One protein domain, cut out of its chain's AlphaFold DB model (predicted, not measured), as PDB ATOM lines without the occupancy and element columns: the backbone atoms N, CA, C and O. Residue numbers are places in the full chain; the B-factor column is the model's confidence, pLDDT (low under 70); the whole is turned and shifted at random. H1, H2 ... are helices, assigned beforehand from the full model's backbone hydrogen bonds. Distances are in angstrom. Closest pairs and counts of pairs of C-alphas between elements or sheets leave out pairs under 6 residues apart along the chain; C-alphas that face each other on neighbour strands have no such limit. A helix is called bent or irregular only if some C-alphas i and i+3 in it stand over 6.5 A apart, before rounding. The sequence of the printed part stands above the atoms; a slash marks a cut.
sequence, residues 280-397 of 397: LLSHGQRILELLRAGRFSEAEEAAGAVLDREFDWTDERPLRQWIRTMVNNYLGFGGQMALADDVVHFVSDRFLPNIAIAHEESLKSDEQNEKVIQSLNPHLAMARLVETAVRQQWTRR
ATOM      1  N   LEU A 280     176.952 215.885 153.912       95.88
ATOM      2  CA  LEU A 280     176.969 215.043 152.709       95.88
ATOM      3  C   LEU A 280     178.390 214.842 152.174       95.88
ATOM      4  O   LEU A 280     178.767 213.712 151.862       95.88
ATOM      5  N   LEU A 281     179.186 215.912 152.097       95.56
ATOM      6  CA  LEU A 281     180.571 215.834 151.632       95.56
ATOM      7  C   LEU A 281     181.431 214.960 152.551       95.56
ATOM      8  O   LEU A 281     182.101 214.047 152.064       95.56
ATOM      9  N   SER A 282     181.388 215.196 153.867       95.81
ATOM     10  CA  SER A 282     182.227 214.471 154.826       95.81
ATOM     11  C   SER A 282     181.882 212.983 154.876       95.81
ATOM     12  O   SER A 282     182.773 212.132 154.861       95.81
ATOM     13  N   HIS A 283     180.589 212.647 154.892       96.81
ATOM     14  CA  HIS A 283     180.152 211.254 154.887       96.81
ATOM     15  C   HIS A 283     180.393 210.582 153.535       96.81
ATOM     16  O   HIS A 283     180.843 209.439 153.505       96.81
ATOM     17  N   GLY A 284     180.166 211.279 152.417       97.12
ATOM     18  CA  GLY A 284     180.476 210.759 151.088       97.12
ATOM     19  C   GLY A 284     181.955 210.397 150.947       97.12
ATOM     20  O   GLY A 284     182.276 209.310 150.465       97.12
ATOM     21  N   GLN A 285     182.857 211.268 151.411       97.25
ATOM     22  CA  GLN A 285     184.298 210.995 151.420       97.25
ATOM     23  C   GLN A 285     184.637 209.790 152.292       97.25
ATOM     24  O   GLN A 285     185.324 208.879 151.831       97.25
ATOM     25  N   ARG A 286     184.085 209.725 153.509       97.56
ATOM     26  CA  ARG A 286     184.286 208.584 154.408       97.56
ATOM     27  C   ARG A 286     183.837 207.260 153.781       97.56
ATOM     28  O   ARG A 286     184.550 206.263 153.876       97.56
ATOM     29  N   ILE A 287     182.676 207.243 153.129       97.81
ATOM     30  CA  ILE A 287     182.150 206.058 152.436       97.81
ATOM     31  C   ILE A 287     183.079 205.671 151.281       97.81
ATOM     32  O   ILE A 287     183.442 204.503 151.151       97.81
ATOM     33  N   LEU A 288     183.519 206.636 150.470       97.62
ATOM     34  CA  LEU A 288     184.430 206.383 149.352       97.62
ATOM     35  C   LEU A 288     185.772 205.788 149.817       97.62
ATOM     36  O   LEU A 288     186.286 204.866 149.182       97.62
ATOM     37  N   GLU A 289     186.325 206.271 150.930       97.75
ATOM     38  CA  GLU A 289     187.533 205.716 151.552       97.75
ATOM     39  C   GLU A 289     187.336 204.270 152.021       97.75
ATOM     40  O   GLU A 289     188.173 203.411 151.737       97.75
ATOM     41  N   LEU A 290     186.223 203.979 152.704       98.19
ATOM     42  CA  LEU A 290     185.892 202.627 153.168       98.19
ATOM     43  C   LEU A 290     185.731 201.652 151.994       98.19
ATOM     44  O   LEU A 290     186.277 200.548 152.038       98.19
ATOM     45  N   LEU A 291     185.061 202.081 150.919       97.50
ATOM     46  CA  LEU A 291     184.923 201.302 149.686       97.50
ATOM     47  C   LEU A 291     186.285 201.012 149.042       97.50
ATOM     48  O   LEU A 291     186.561 199.871 148.678       97.50
ATOM     49  N   ARG A 292     187.166 202.018 148.940       97.31
ATOM     50  CA  ARG A 292     188.532 201.849 148.409       97.31
ATOM     51  C   ARG A 292     189.388 200.913 149.266       97.31
ATOM     52  O   ARG A 292     190.238 200.214 148.726       97.31
ATOM     53  N   ALA A 293     189.149 200.877 150.574       97.94
ATOM     54  CA  ALA A 293     189.825 199.983 151.511       97.94
ATOM     55  C   ALA A 293     189.221 198.563 151.572       97.94
ATOM     56  O   ALA A 293     189.691 197.743 152.358       97.94
ATOM     57  N   GLY A 294     188.171 198.264 150.796       97.69
ATOM     58  CA  GLY A 294     187.478 196.969 150.829       97.69
ATOM     59  C   GLY A 294     186.632 196.732 152.088       97.69
ATOM     60  O   GLY A 294     186.221 195.604 152.354       97.69
ATOM     61  N   ARG A 295     186.352 197.780 152.875       98.31
ATOM     62  CA  ARG A 295     185.560 197.726 154.118       98.31
ATOM     63  C   ARG A 295     184.075 197.948 153.818       98.31
ATOM     64  O   ARG A 295     183.476 198.920 154.270       98.31
ATOM     65  N   PHE A 296     183.488 197.057 153.019       97.25
ATOM     66  CA  PHE A 296     182.143 197.237 152.456       97.25
ATOM     67  C   PHE A 296     181.032 197.326 153.511       97.25
ATOM     68  O   PHE A 296     180.195 198.214 153.415       97.25
ATOM     69  N   SER A 297     181.060 196.472 154.540       97.38
ATOM     70  CA  SER A 297     180.032 196.477 155.595       97.38
ATOM     71  C   SER A 297     179.995 197.798 156.372       97.38
ATOM     72  O   SER A 297     178.921 198.318 156.649       97.38
ATOM     73  N   GLU A 298     181.155 198.391 156.659       98.06
ATOM     74  CA  GLU A 298     181.219 199.696 157.329       98.06
ATOM     75  C   GLU A 298     180.795 200.842 156.407       98.06
ATOM     76  O   GLU A 298     180.229 201.834 156.865       98.06
ATOM     77  N   ALA A 299     181.078 200.728 155.105       97.75
ATOM     78  CA  ALA A 299     180.610 201.696 154.119       97.75
ATOM     79  C   ALA A 299     179.077 201.681 154.016       97.75
ATOM     80  O   ALA A 299     178.465 202.744 153.941       97.75
ATOM     81  N   GLU A 300     178.470 200.492 154.049       96.81
ATOM     82  CA  GLU A 300     177.019 200.297 154.039       96.81
ATOM     83  C   GLU A 300     176.362 200.855 155.308       96.81
ATOM     84  O   GLU A 300     175.400 201.615 155.207       96.81
ATOM     85  N   GLU A 301     176.920 200.574 156.490       97.19
ATOM     86  CA  GLU A 301     176.440 201.139 157.760       97.19
ATOM     87  C   GLU A 301     176.506 202.677 157.753       97.19
ATOM     88  O   GLU A 301     175.523 203.358 158.061       97.19
ATOM     89  N   ALA A 302     177.644 203.239 157.327       96.69
ATOM     90  CA  ALA A 302     177.829 204.685 157.231       96.69
ATOM     91  C   ALA A 302     176.879 205.335 156.210       96.69
ATOM     92  O   ALA A 302     176.388 206.440 156.451       96.69
ATOM     93  N   ALA A 303     176.608 204.666 155.084       97.00
ATOM     94  CA  ALA A 303     175.635 205.122 154.095       97.00
ATOM     95  C   ALA A 303     174.206 205.063 154.649       97.00
ATOM     96  O   ALA A 303     173.462 206.030 154.494       97.00
ATOM     97  N   GLY A 304     173.839 203.978 155.340       97.00
ATOM     98  CA  GLY A 304     172.533 203.807 155.979       97.00
ATOM     99  C   GLY A 304     172.198 204.954 156.931       97.00
ATOM    100  O   GLY A 304     171.152 205.582 156.784       97.00
ATOM    101  N   ALA A 305     173.136 205.322 157.808       96.50
ATOM    102  CA  ALA A 305     172.955 206.425 158.754       96.50
ATOM    103  C   ALA A 305     172.657 207.782 158.082       96.50
ATOM    104  O   ALA A 305     171.920 208.599 158.633       96.50
ATOM    105  N   VAL A 306     173.217 208.040 156.894       96.94
ATOM    106  CA  VAL A 306     172.954 209.272 156.127       96.94
ATOM    107  C   VAL A 306     171.660 209.165 155.324       96.94
ATOM    108  O   VAL A 306     170.922 210.141 155.220       96.94
ATOM    109  N   LEU A 307     171.368 207.992 154.761       97.38
ATOM    110  CA  LEU A 307     170.147 207.734 153.996       97.38
ATOM    111  C   LEU A 307     168.885 207.839 154.859       97.38
ATOM    112  O   LEU A 307     167.837 208.251 154.364       97.38
ATOM    113  N   ASP A 308     168.991 207.500 156.140       97.50
ATOM    114  CA  ASP A 308     167.869 207.540 157.077       97.50
ATOM    115  C   ASP A 308     167.738 208.908 157.781       97.50
ATOM    116  O   ASP A 308     166.802 209.129 158.548       97.50
ATOM    117  N   ARG A 309     168.642 209.855 157.490       96.88
ATOM    118  CA  ARG A 309     168.606 211.229 158.002       96.88
ATOM    119  C   ARG A 309     167.689 212.123 157.160       96.88
ATOM    120  O   ARG A 309     167.668 212.034 155.933       96.88
ATOM    121  N   GLU A 310     166.980 213.021 157.837       96.06
ATOM    122  CA  GLU A 310     166.184 214.098 157.237       96.06
ATOM    123  C   GLU A 310     167.048 215.324 156.913       96.06
ATOM    124  O   GLU A 310     167.976 215.666 157.655       96.06
ATOM    125  N   PHE A 311     166.724 215.978 155.800       93.69
ATOM    126  CA  PHE A 311     167.368 217.199 155.331       93.69
ATOM    127  C   PHE A 311     166.303 218.237 154.950       93.69
ATOM    128  O   PHE A 311     165.224 217.891 154.463       93.69
ATOM    129  N   ASP A 312     166.600 219.524 155.109       91.31
ATOM    130  CA  ASP A 312     165.626 220.580 154.798       91.31
ATOM    131  C   ASP A 312     165.298 220.631 153.290       91.31
ATOM    132  O   ASP A 312     164.180 220.957 152.877       91.31
ATOM    133  N   TRP A 313     166.273 220.289 152.441       92.00
ATOM    134  CA  TRP A 313     166.124 220.264 150.978       92.00
ATOM    135  C   TRP A 313     165.471 218.976 150.445       92.00
ATOM    136  O   TRP A 313     165.232 218.868 149.242       92.00
ATOM    137  N   THR A 314     165.151 218.013 151.318       93.50
ATOM    138  CA  THR A 314     164.408 216.787 150.974       93.50
ATOM    139  C   THR A 314     162.930 216.861 151.374       93.50
ATOM    140  O   THR A 314     162.288 215.825 151.555       93.50
ATOM    141  N   ASP A 315     162.384 218.077 151.515       89.69
ATOM    142  CA  ASP A 315     161.043 218.345 152.057       89.69
ATOM    143  C   ASP A 315     160.827 217.688 153.431       89.69
ATOM    144  O   ASP A 315     159.773 217.098 153.680       89.69
ATOM    145  N   GLU A 316     161.853 217.747 154.291       90.31
ATOM    146  CA  GLU A 316     161.853 217.176 155.649       90.31
ATOM    147  C   GLU A 316     161.633 215.650 155.671       90.31
ATOM    148  O   GLU A 316     161.118 215.088 156.633       90.31
ATOM    149  N   ARG A 317     162.008 214.944 154.594       94.69
ATOM    150  CA  ARG A 317     161.926 213.475 154.517       94.69
ATOM    151  C   ARG A 317     163.299 212.839 154.674       94.69
ATOM    152  O   ARG A 317     164.284 213.422 154.209       94.69
ATOM    153  N   PRO A 318     163.382 211.599 155.192       97.19
ATOM    154  CA  PRO A 318     164.604 210.817 155.108       97.19
ATOM    155  C   PRO A 318     165.101 210.749 153.663       97.19
ATOM    156  O   PRO A 318     164.309 210.525 152.737       97.19
ATOM    157  N   LEU A 319     166.408 210.912 153.458       96.56
ATOM    158  CA  LEU A 319     167.016 210.944 152.125       96.56
ATOM    159  C   LEU A 319     166.617 209.723 151.274       96.56
ATOM    160  O   LEU A 319     166.303 209.867 150.095       96.56
ATOM    161  N   ARG A 320     166.523 208.532 151.873       96.81
ATOM    162  CA  ARG A 320     166.044 207.302 151.219       96.81
ATOM    163  C   ARG A 320     164.615 207.426 150.682       96.81
ATOM    164  O   ARG A 320     164.317 206.975 149.575       96.81
ATOM    165  N   GLN A 321     163.715 208.030 151.455       96.12
ATOM    166  CA  GLN A 321     162.328 208.249 151.039       96.12
ATOM    167  C   GLN A 321     162.241 209.319 149.946       96.12
ATOM    168  O   GLN A 321     161.437 209.194 149.016       96.12
ATOM    169  N   TRP A 322     163.083 210.346 150.028       95.25
ATOM    170  CA  TRP A 322     163.207 211.352 148.980       95.25
ATOM    171  C   TRP A 322     163.702 210.738 147.660       95.25
ATOM    172  O   TRP A 322     163.063 210.935 146.629       95.25
ATOM    173  N   ILE A 323     164.728 209.875 147.698       95.38
ATOM    174  CA  ILE A 323     165.201 209.090 146.539       95.38
ATOM    175  C   ILE A 323     164.055 208.301 145.908       95.38
ATOM    176  O   ILE A 323     163.827 208.388 144.702       95.38
ATOM    177  N   ARG A 324     163.293 207.556 146.718       95.44
ATOM    178  CA  ARG A 324     162.133 206.793 146.235       95.44
ATOM    179  C   ARG A 324     161.089 207.691 145.571       95.44
ATOM    180  O   ARG A 324     160.543 207.320 144.538       95.44
ATOM    181  N   THR A 325     160.839 208.872 146.133       92.69
ATOM    182  CA  THR A 325     159.916 209.855 145.546       92.69
ATOM    183  C   THR A 325     160.413 210.310 144.170       92.69
ATOM    184  O   THR A 325     159.656 210.262 143.206       92.69
ATOM    185  N   MET A 326     161.698 210.657 144.051       91.00
ATOM    186  CA  MET A 326     162.315 211.072 142.786       91.00
ATOM    187  C   MET A 326     162.264 209.968 141.721       91.00
ATOM    188  O   MET A 326     161.926 210.238 140.568       91.00
ATOM    189  N   VAL A 327     162.541 208.717 142.103       92.69
ATOM    190  CA  VAL A 327     162.441 207.551 141.208       92.69
ATOM    191  C   VAL A 327     161.008 207.344 140.724       92.69
ATOM    192  O   VAL A 327     160.785 207.177 139.527       92.69
ATOM    193  N   ASN A 328     160.030 207.394 141.630       91.12
ATOM    194  CA  ASN A 328     158.621 207.221 141.279       91.12
ATOM    195  C   ASN A 328     158.124 208.334 140.350       91.12
ATOM    196  O   ASN A 328     157.434 208.050 139.373       91.12
ATOM    197  N   ASN A 329     158.521 209.581 140.611       89.00
ATOM    198  CA  ASN A 329     158.192 210.714 139.748       89.00
ATOM    199  C   ASN A 329     158.789 210.537 138.346       89.00
ATOM    200  O   ASN A 329     158.108 210.786 137.355       89.00
ATOM    201  N   TYR A 330     160.030 210.050 138.253       88.38
ATOM    202  CA  TYR A 330     160.699 209.799 136.975       88.38
ATOM    203  C   TYR A 330     160.053 208.655 136.174       88.38
ATOM    204  O   TYR A 330     159.940 208.739 134.954       88.38
ATOM    205  N   LEU A 331     159.633 207.577 136.843       88.69
ATOM    206  CA  LEU A 331     159.000 206.418 136.199       88.69
ATOM    207  C   LEU A 331     157.518 206.647 135.849       88.69
ATOM    208  O   LEU A 331     156.973 205.919 135.017       88.69
ATOM    209  N   GLY A 332     156.875 207.643 136.462       85.31
ATOM    210  CA  GLY A 332     155.456 207.955 136.298       85.31
ATOM    211  C   GLY A 332     154.514 207.013 137.063       85.31
ATOM    212  O   GLY A 332     154.884 205.919 137.500       85.31
ATOM    213  N   PHE A 333     153.251 207.434 137.206       60.09
ATOM    214  CA  PHE A 333     152.173 206.622 137.786       60.09
ATOM    215  C   PHE A 333     151.841 205.442 136.854       60.09
ATOM    216  O   PHE A 333     151.015 205.559 135.955       60.09
ATOM    217  N   GLY A 334     152.524 204.311 137.042       60.66
ATOM    218  CA  GLY A 334     152.336 203.095 136.238       60.66
ATOM    219  C   GLY A 334     153.609 202.287 135.983       60.66
ATOM    220  O   GLY A 334     153.524 201.180 135.451       60.66
ATOM    221  N   GLY A 335     154.784 202.800 136.369       62.94
ATOM    222  CA  GLY A 335     156.031 202.035 136.336       62.94
ATOM    223  C   GLY A 335     155.940 200.762 137.187       62.94
ATOM    224  O   GLY A 335     155.391 200.774 138.287       62.94
ATOM    225  N   GLN A 336     156.464 199.644 136.677       75.81
ATOM    226  CA  GLN A 336     156.494 198.363 137.392       75.81
ATOM    227  C   GLN A 336     157.166 198.541 138.766       75.81
ATOM    228  O   GLN A 336     158.346 198.874 138.811       75.81
ATOM    229  N   MET A 337     156.452 198.285 139.871       75.00
ATOM    230  CA  MET A 337     156.983 198.475 141.237       75.00
ATOM    231  C   MET A 337     158.336 197.785 141.464       75.00
ATOM    232  O   MET A 337     159.218 198.367 142.082       75.00
ATOM    233  N   ALA A 338     158.536 196.593 140.891       78.94
ATOM    234  CA  ALA A 338     159.806 195.871 140.981       78.94
ATOM    235  C   ALA A 338     160.989 196.642 140.359       78.94
ATOM    236  O   ALA A 338     162.087 196.626 140.897       78.94
ATOM    237  N   LEU A 339     160.761 197.371 139.258       84.94
ATOM    238  CA  LEU A 339     161.790 198.219 138.651       84.94
ATOM    239  C   LEU A 339     162.137 199.407 139.561       84.94
ATOM    240  O   LEU A 339     163.290 199.828 139.599       84.94
ATOM    241  N   ALA A 340     161.154 199.951 140.284       89.19
ATOM    242  CA  ALA A 340     161.371 201.087 141.169       89.19
ATOM    243  C   ALA A 340     162.295 200.726 142.341       89.19
ATOM    244  O   ALA A 340     163.221 201.482 142.623       89.19
ATOM    245  N   ASP A 341     162.101 199.569 142.980       91.69
ATOM    246  CA  ASP A 341     162.940 199.148 144.111       91.69
ATOM    247  C   ASP A 341     164.399 198.892 143.694       91.69
ATOM    248  O   ASP A 341     165.316 199.379 144.361       91.69
ATOM    249  N   ASP A 342     164.627 198.240 142.547       92.38
ATOM    250  CA  ASP A 342     165.975 198.028 141.997       92.38
ATOM    251  C   ASP A 342     166.685 199.357 141.686       92.38
ATOM    252  O   ASP A 342     167.879 199.529 141.956       92.38
ATOM    253  N   VAL A 343     165.950 200.321 141.120       93.50
ATOM    254  CA  VAL A 343     166.470 201.661 140.823       93.50
ATOM    255  C   VAL A 343     166.776 202.418 142.118       93.50
ATOM    256  O   VAL A 343     167.843 203.020 142.226       93.50
ATOM    257  N   VAL A 344     165.895 202.368 143.122       94.88
ATOM    258  CA  VAL A 344     166.120 203.007 144.430       94.88
ATOM    259  C   VAL A 344     167.357 202.439 145.116       94.88
ATOM    260  O   VAL A 344     168.160 203.218 145.633       94.88
ATOM    261  N   HIS A 345     167.541 201.117 145.100       94.81
ATOM    262  CA  HIS A 345     168.728 200.472 145.661       94.81
ATOM    263  C   HIS A 345     169.996 200.954 144.952       94.81
ATOM    264  O   HIS A 345     170.905 201.476 145.595       94.81
ATOM    265  N   PHE A 346     170.026 200.879 143.617       95.62
ATOM    266  CA  PHE A 346     171.169 201.339 142.827       95.62
ATOM    267  C   PHE A 346     171.530 202.800 143.120       95.62
ATOM    268  O   PHE A 346     172.703 203.146 143.271       95.62
ATOM    269  N   VAL A 347     170.525 203.677 143.178       96.12
ATOM    270  CA  VAL A 347     170.725 205.107 143.416       96.12
ATOM    271  C   VAL A 347     171.230 205.356 144.836       96.12
ATOM    272  O   VAL A 347     172.184 206.115 145.003       96.12
ATOM    273  N   SER A 348     170.655 204.686 145.838       95.38
ATOM    274  CA  SER A 348     171.058 204.810 147.246       95.38
ATOM    275  C   SER A 348     172.529 204.435 147.451       95.38
ATOM    276  O   SER A 348     173.262 205.182 148.098       95.38
ATOM    277  N   ASP A 349     172.986 203.351 146.819       95.06
ATOM    278  CA  ASP A 349     174.376 202.881 146.921       95.06
ATOM    279  C   ASP A 349     175.380 203.831 146.263       95.06
ATOM    280  O   ASP A 349     176.544 203.924 146.658       95.06
ATOM    281  N   ARG A 350     174.959 204.511 145.192       96.69
ATOM    282  CA  ARG A 350     175.853 205.302 144.339       96.69
ATOM    283  C   ARG A 350     175.839 206.786 144.663       96.69
ATOM    284  O   ARG A 350     176.794 207.466 144.297       96.69
ATOM    285  N   PHE A 351     174.809 207.289 145.337       97.19
ATOM    286  CA  PHE A 351     174.608 208.719 145.553       97.19
ATOM    287  C   PHE A 351     175.759 209.391 146.308       97.19
ATOM    288  O   PHE A 351     176.429 210.266 145.754       97.19
ATOM    289  N   LEU A 352     176.040 208.950 147.536       97.00
ATOM    290  CA  LEU A 352     177.074 209.558 148.379       97.00
ATOM    291  C   LEU A 352     178.494 209.382 147.799       97.00
ATOM    292  O   LEU A 352     179.226 210.375 147.735       97.00
ATOM    293  N   PRO A 353     178.891 208.195 147.285       96.38
ATOM    294  CA  PRO A 353     180.169 208.054 146.590       96.38
ATOM    295  C   PRO A 353     180.300 208.955 145.355       96.38
ATOM    296  O   PRO A 353     181.387 209.459 145.089       96.38
ATOM    297  N   ASN A 354     179.220 209.181 144.595       96.31
ATOM    298  CA  ASN A 354     179.260 210.031 143.399       96.31
ATOM    299  C   ASN A 354     179.526 211.499 143.761       96.31
ATOM    300  O   ASN A 354     180.383 212.121 143.139       96.31
ATOM    301  N   ILE A 355     178.886 212.016 144.816       96.19
ATOM    302  CA  ILE A 355     179.172 213.361 145.340       96.19
ATOM    303  C   ILE A 355     180.647 213.477 145.760       96.19
ATOM    304  O   ILE A 355     181.316 214.453 145.424       96.19
ATOM    305  N   ALA A 356     181.187 212.469 146.450       96.00
ATOM    306  CA  ALA A 356     182.586 212.471 146.879       96.00
ATOM    307  C   ALA A 356     183.574 212.436 145.703       96.00
ATOM    308  O   ALA A 356     184.550 213.185 145.693       96.00
ATOM    309  N   ILE A 357     183.299 211.615 144.684       95.38
ATOM    310  CA  ILE A 357     184.083 211.580 143.441       95.38
ATOM    311  C   ILE A 357     184.011 212.938 142.734       95.38
ATOM    312  O   ILE A 357     185.040 213.461 142.314       95.38
ATOM    313  N   ALA A 358     182.825 213.545 142.644       94.75
ATOM    314  CA  ALA A 358     182.645 214.876 142.072       94.75
ATOM    315  C   ALA A 358     183.466 215.940 142.810       94.75
ATOM    316  O   ALA A 358     184.091 216.791 142.173       94.75
ATOM    317  N   HIS A 359     183.521 215.854 144.141       94.44
ATOM    318  CA  HIS A 359     184.354 216.717 144.966       94.44
ATOM    319  C   HIS A 359     185.843 216.518 144.669       94.44
ATOM    320  O   HIS A 359     186.511 217.491 144.326       94.44
ATOM    321  N   GLU A 360     186.355 215.285 144.682       93.69
ATOM    322  CA  GLU A 360     187.755 215.005 144.331       93.69
ATOM    323  C   GLU A 360     188.121 215.491 142.921       93.69
ATOM    324  O   GLU A 360     189.164 216.118 142.734       93.69
ATOM    325  N   GLU A 361     187.266 215.243 141.927       92.31
ATOM    326  CA  GLU A 361     187.492 215.666 140.540       92.31
ATOM    327  C   GLU A 361     187.505 217.189 140.398       92.31
ATOM    328  O   GLU A 361     188.356 217.750 139.707       92.31
ATOM    329  N   SER A 362     186.631 217.888 141.123       90.25
ATOM    330  CA  SER A 362     186.593 219.352 141.106       90.25
ATOM    331  C   SER A 362     187.886 220.001 141.635       90.25
ATOM    332  O   SER A 362     188.223 221.136 141.274       90.25
ATOM    333  N   LEU A 363     188.659 219.285 142.457       88.62
ATOM    334  CA  LEU A 363     189.942 219.754 142.980       88.62
ATOM    335  C   LEU A 363     191.092 219.571 141.977       88.62
ATOM    336  O   LEU A 363     192.040 220.354 142.009       88.62
ATOM    337  N   LYS A 364     190.987 218.621 141.039       86.50
ATOM    338  CA  LYS A 364     192.062 218.254 140.093       86.50
ATOM    339  C   LYS A 364     192.278 219.235 138.934       86.50
ATOM    340  O   LYS A 364     193.257 219.107 138.218       86.50
ATOM    341  N   SER A 365     191.462 220.287 138.826       61.06
ATOM    342  CA  SER A 365     191.705 221.485 137.996       61.06
ATOM    343  C   SER A 365     191.472 221.395 136.481       61.06
ATOM    344  O   SER A 365     191.543 222.447 135.841       61.06
ATOM    345  N   ASP A 366     191.125 220.241 135.916       64.44
ATOM    346  CA  ASP A 366     190.903 220.128 134.470       64.44
ATOM    347  C   ASP A 366     189.412 220.197 134.104       64.44
ATOM    348  O   ASP A 366     188.584 219.435 134.601       64.44
ATOM    349  N   GLU A 367     189.070 221.109 133.185       66.25
ATOM    350  CA  GLU A 367     187.706 221.333 132.660       66.25
ATOM    351  C   GLU A 367     187.095 220.084 131.984       66.25
ATOM    352  O   GLU A 367     185.907 220.066 131.666       66.25
ATOM    353  N   GLN A 368     187.880 219.019 131.783       62.91
ATOM    354  CA  GLN A 368     187.487 217.824 131.033       62.91
ATOM    355  C   GLN A 368     186.351 217.017 131.688       62.91
ATOM    356  O   GLN A 368     185.660 216.279 130.989       62.91
ATOM    357  N   ASN A 369     186.088 217.205 132.986       84.81
ATOM    358  CA  ASN A 369     185.101 216.424 133.738       84.81
ATOM    359  C   ASN A 369     183.902 217.246 134.236       84.81
ATOM    360  O   ASN A 369     183.351 216.965 135.300       84.81
ATOM    361  N   GLU A 370     183.439 218.232 133.461       87.50
ATOM    362  CA  GLU A 370     182.306 219.096 133.835       87.50
ATOM    363  C   GLU A 370     181.066 218.311 134.301       87.50
ATOM    364  O   GLU A 370     180.455 218.656 135.315       87.50
ATOM    365  N   LYS A 371     180.726 217.211 133.614       86.00
ATOM    366  CA  LYS A 371     179.615 216.341 134.023       86.00
ATOM    367  C   LYS A 371     179.856 215.725 135.395       86.00
ATOM    368  O   LYS A 371     178.935 215.696 136.194       86.00
ATOM    369  N   VAL A 372     181.061 215.258 135.700       88.44
ATOM    370  CA  VAL A 372     181.345 214.685 137.022       88.44
ATOM    371  C   VAL A 372     181.261 215.774 138.089       88.44
ATOM    372  O   VAL A 372     180.583 215.584 139.089       88.44
ATOM    373  N   ILE A 373     181.828 216.956 137.828       89.50
ATOM    374  CA  ILE A 373     181.798 218.098 138.756       89.50
ATOM    375  C   ILE A 373     180.362 218.546 139.042       89.50
ATOM    376  O   ILE A 373     180.028 218.836 140.185       89.50
ATOM    377  N   GLN A 374     179.481 218.545 138.039       91.31
ATOM    378  CA  GLN A 374     178.063 218.881 138.208       91.31
ATOM    379  C   GLN A 374     177.338 218.007 139.243       91.31
ATOM    380  O   GLN A 374     176.385 218.488 139.853       91.31
ATOM    381  N   SER A 375     177.810 216.780 139.494       93.94
ATOM    382  CA  SER A 375     177.284 215.910 140.555       93.94
ATOM    383  C   SER A 375     177.645 216.372 141.975       93.94
ATOM    384  O   SER A 375     177.215 215.748 142.938       93.94
ATOM    385  N   LEU A 376     178.378 217.480 142.139       94.81
ATOM    386  CA  LEU A 376     178.431 218.185 143.422       94.81
ATOM    387  C   LEU A 376     177.062 218.745 143.822       94.81
ATOM    388  O   LEU A 376     176.795 218.864 145.008       94.81
ATOM    389  N   ASN A 377     176.187 219.080 142.866       95.50
ATOM    390  CA  ASN A 377     174.812 219.452 143.183       95.50
ATOM    391  C   ASN A 377     174.009 218.170 143.497       95.50
ATOM    392  O   ASN A 377     173.811 217.364 142.579       95.50
ATOM    393  N   PRO A 378     173.511 217.979 144.737       95.06
ATOM    394  CA  PRO A 378     172.794 216.769 145.145       95.06
ATOM    395  C   PRO A 378     171.588 216.439 144.258       95.06
ATOM    396  O   PRO A 378     171.371 215.281 143.907       95.06
ATOM    397  N   HIS A 379     170.839 217.449 143.819       93.31
ATOM    398  CA  HIS A 379     169.673 217.234 142.970       93.31
ATOM    399  C   HIS A 379     170.062 216.772 141.556       93.31
ATOM    400  O   HIS A 379     169.460 215.840 141.022       93.31
ATOM    401  N   LEU A 380     171.113 217.354 140.963       92.44
ATOM    402  CA  LEU A 380     171.616 216.919 139.651       92.44
ATOM    403  C   LEU A 380     172.251 215.526 139.713       92.44
ATOM    404  O   LEU A 380     172.062 214.719 138.799       92.44
ATOM    405  N   ALA A 381     172.997 215.234 140.782       94.38
ATOM    406  CA  ALA A 381     173.566 213.911 141.022       94.38
ATOM    407  C   ALA A 381     172.464 212.850 141.091       94.38
ATOM    408  O   ALA A 381     172.565 211.812 140.435       94.38
ATOM    409  N   MET A 382     171.384 213.151 141.820       94.38
ATOM    410  CA  MET A 382     170.208 212.294 141.931       94.38
ATOM    411  C   MET A 382     169.576 212.018 140.565       94.38
ATOM    412  O   MET A 382     169.481 210.862 140.156       94.38
ATOM    413  N   ALA A 383     169.210 213.071 139.827       91.69
ATOM    414  CA  ALA A 383     168.547 212.955 138.528       91.69
ATOM    415  C   ALA A 383     169.330 212.056 137.552       91.69
ATOM    416  O   ALA A 383     168.764 211.184 136.894       91.69
ATOM    417  N   ARG A 384     170.657 212.208 137.517       92.00
ATOM    418  CA  ARG A 384     171.539 211.419 136.645       92.00
ATOM    419  C   ARG A 384     171.665 209.970 137.057       92.00
ATOM    420  O   ARG A 384     171.750 209.099 136.191       92.00
ATOM    421  N   LEU A 385     171.740 209.706 138.357       95.00
ATOM    422  CA  LEU A 385     171.795 208.340 138.863       95.00
ATOM    423  C   LEU A 385     170.494 207.605 138.549       95.00
ATOM    424  O   LEU A 385     170.563 206.476 138.073       95.00
ATOM    425  N   VAL A 386     169.343 208.265 138.721       93.69
ATOM    426  CA  VAL A 386     168.032 207.718 138.338       93.69
ATOM    427  C   VAL A 386     167.993 207.418 136.840       93.69
ATOM    428  O   VAL A 386     167.718 206.286 136.448       93.69
ATOM    429  N   GLU A 387     168.351 208.385 135.992       91.75
ATOM    430  CA  GLU A 387     168.390 208.193 134.538       91.75
ATOM    431  C   GLU A 387     169.317 207.033 134.130       91.75
ATOM    432  O   GLU A 387     168.950 206.186 133.310       91.75
ATOM    433  N   THR A 388     170.512 206.964 134.722       93.75
ATOM    434  CA  THR A 388     171.499 205.910 134.446       93.75
ATOM    435  C   THR A 388     170.974 204.535 134.852       93.75
ATOM    436  O   THR A 388     171.072 203.590 134.069       93.75
ATOM    437  N   ALA A 389     170.403 204.428 136.052       93.94
ATOM    438  CA  ALA A 389     169.845 203.193 136.591       93.94
ATOM    439  C   ALA A 389     168.713 202.661 135.712       93.94
ATOM    440  O   ALA A 389     168.708 201.489 135.333       93.94
ATOM    441  N   VAL A 390     167.793 203.547 135.320       90.75
ATOM    442  CA  VAL A 390     166.679 203.205 134.438       90.75
ATOM    443  C   VAL A 390     167.215 202.703 133.098       90.75
ATOM    444  O   VAL A 390     166.881 201.590 132.698       90.75
ATOM    445  N   ARG A 391     168.114 203.448 132.436       91.44
ATOM    446  CA  ARG A 391     168.711 203.029 131.152       91.44
ATOM    447  C   ARG A 391     169.386 201.656 131.238       91.44
ATOM    448  O   ARG A 391     169.189 200.835 130.347       91.44
ATOM    449  N   GLN A 392     170.141 201.386 132.304       92.62
ATOM    450  CA  GLN A 392     170.806 200.091 132.495       92.62
ATOM    451  C   GLN A 392     169.813 198.933 132.640       92.62
ATOM    452  O   GLN A 392     170.038 197.862 132.074       92.62
ATOM    453  N   GLN A 393     168.703 199.137 133.350       88.12
ATOM    454  CA  GLN A 393     167.673 198.108 133.504       88.12
ATOM    455  C   GLN A 393     166.950 197.807 132.185       88.12
ATOM    456  O   GLN A 393     166.706 196.642 131.875       88.12
ATOM    457  N   TRP A 394     166.685 198.829 131.364       81.19
ATOM    458  CA  TRP A 394     166.112 198.632 130.027       81.19
ATOM    459  C   TRP A 394     167.036 197.847 129.095       81.19
ATOM    460  O   TRP A 394     166.545 197.044 128.318       81.19
ATOM    461  N   THR A 395     168.357 198.024 129.187       84.88
ATOM    462  CA  THR A 395     169.309 197.278 128.337       84.88
ATOM    463  C   THR A 395     169.484 195.806 128.711       84.88
ATOM    464  O   THR A 395     170.077 195.055 127.942       84.88
ATOM    465  N   ARG A 396     169.031 195.388 129.900       80.56
ATOM    466  CA  ARG A 396     169.147 193.998 130.379       80.56
ATOM    467  C   ARG A 396     167.931 193.130 130.044       80.56
ATOM    468  O   ARG A 396     167.999 191.921 130.255       80.56
ATOM    469  N   ARG A 397     166.840 193.739 129.582       68.19
ATOM    470  CA  ARG A 397     165.628 193.063 129.110       68.19
ATOM    471  C   ARG A 397     165.650 193.001 127.593       68.19
ATOM    472  O   ARG A 397     165.176 191.972 127.070       68.19
TER     473      ARG A 397
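What this domain is: This is residues 280 to 397 of the 397 residues of an uncharacterized protein of Bradyrhizobium sp. ERR14 (UniProt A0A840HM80). A long bent helix, H4, runs through the middle of the domain; H3 and H6 cross its first arm, while H1 crosses its second arm and H5 folds back along it. H2 forms a helical hairpin with H1. The printed part has 118 residues with six named helices, H1 to H6 in order along the chain, and no named strand: all helix. It is compact, with a radius of gyration of the C-alphas of 14.5 A and spans of 42 by 32 by 30 A.

How they stand to each other: Begin at the hub H4, residues 337 to 363, assigned as one helix by its hydrogen bonds but bent: C-alphas 349 and 352 are 7.3 A apart, and its arms H4a, residues 337 to 349, and H4b, residues 352 to 363, stand at a steep tilt of 43 degrees. H3, residues 319 to 331, touches H4a at a steep tilt of 47 degrees, closest at the C-alphas of Arg 324 and Val 344, 5.8 A. H6, residues 378 to 395, touches H4a at 50 degrees, also steep, closest at the C-alphas of Val 343 and Ala 389, 5.6 A. H1, residues 280 to 292, touches H4b about perpendicular at 82 degrees, with the C-alphas of Gly 284 and Leu 352 closest, 4.5 A. H2, residues 296 to 307, is its hairpin partner, at a shallow tilt of 15 degrees, opposite ways, closest at the C-alphas of Ile 287 and Ala 299, 4.9 A. H5, residues 367 to 374, is irregular, with C-alphas 368 and 371 8.6 A apart; it forms a hairpin with H4b, closest at the C-alphas of Ala 358 and Ile 373, 4.7 A. Every O i to N i+4 pair is within hydrogen-bond range in H1, H3, H4a, H4b and H6, against 7 of 8 in H2 and 2 of 4 in H5.

Where its parts are: Find C-alpha 280 at (176.969, 215.043, 152.709), where H1 begins; H6 runs 26.0 A to C-alpha 395 at (169.309, 197.278, 128.337).

The domain as a whole: The printed part has no cut, and the link from H2 to H3 is long, 11 residues. Confidence is under 70 at residues 333 to 335, 365 to 368 and 397.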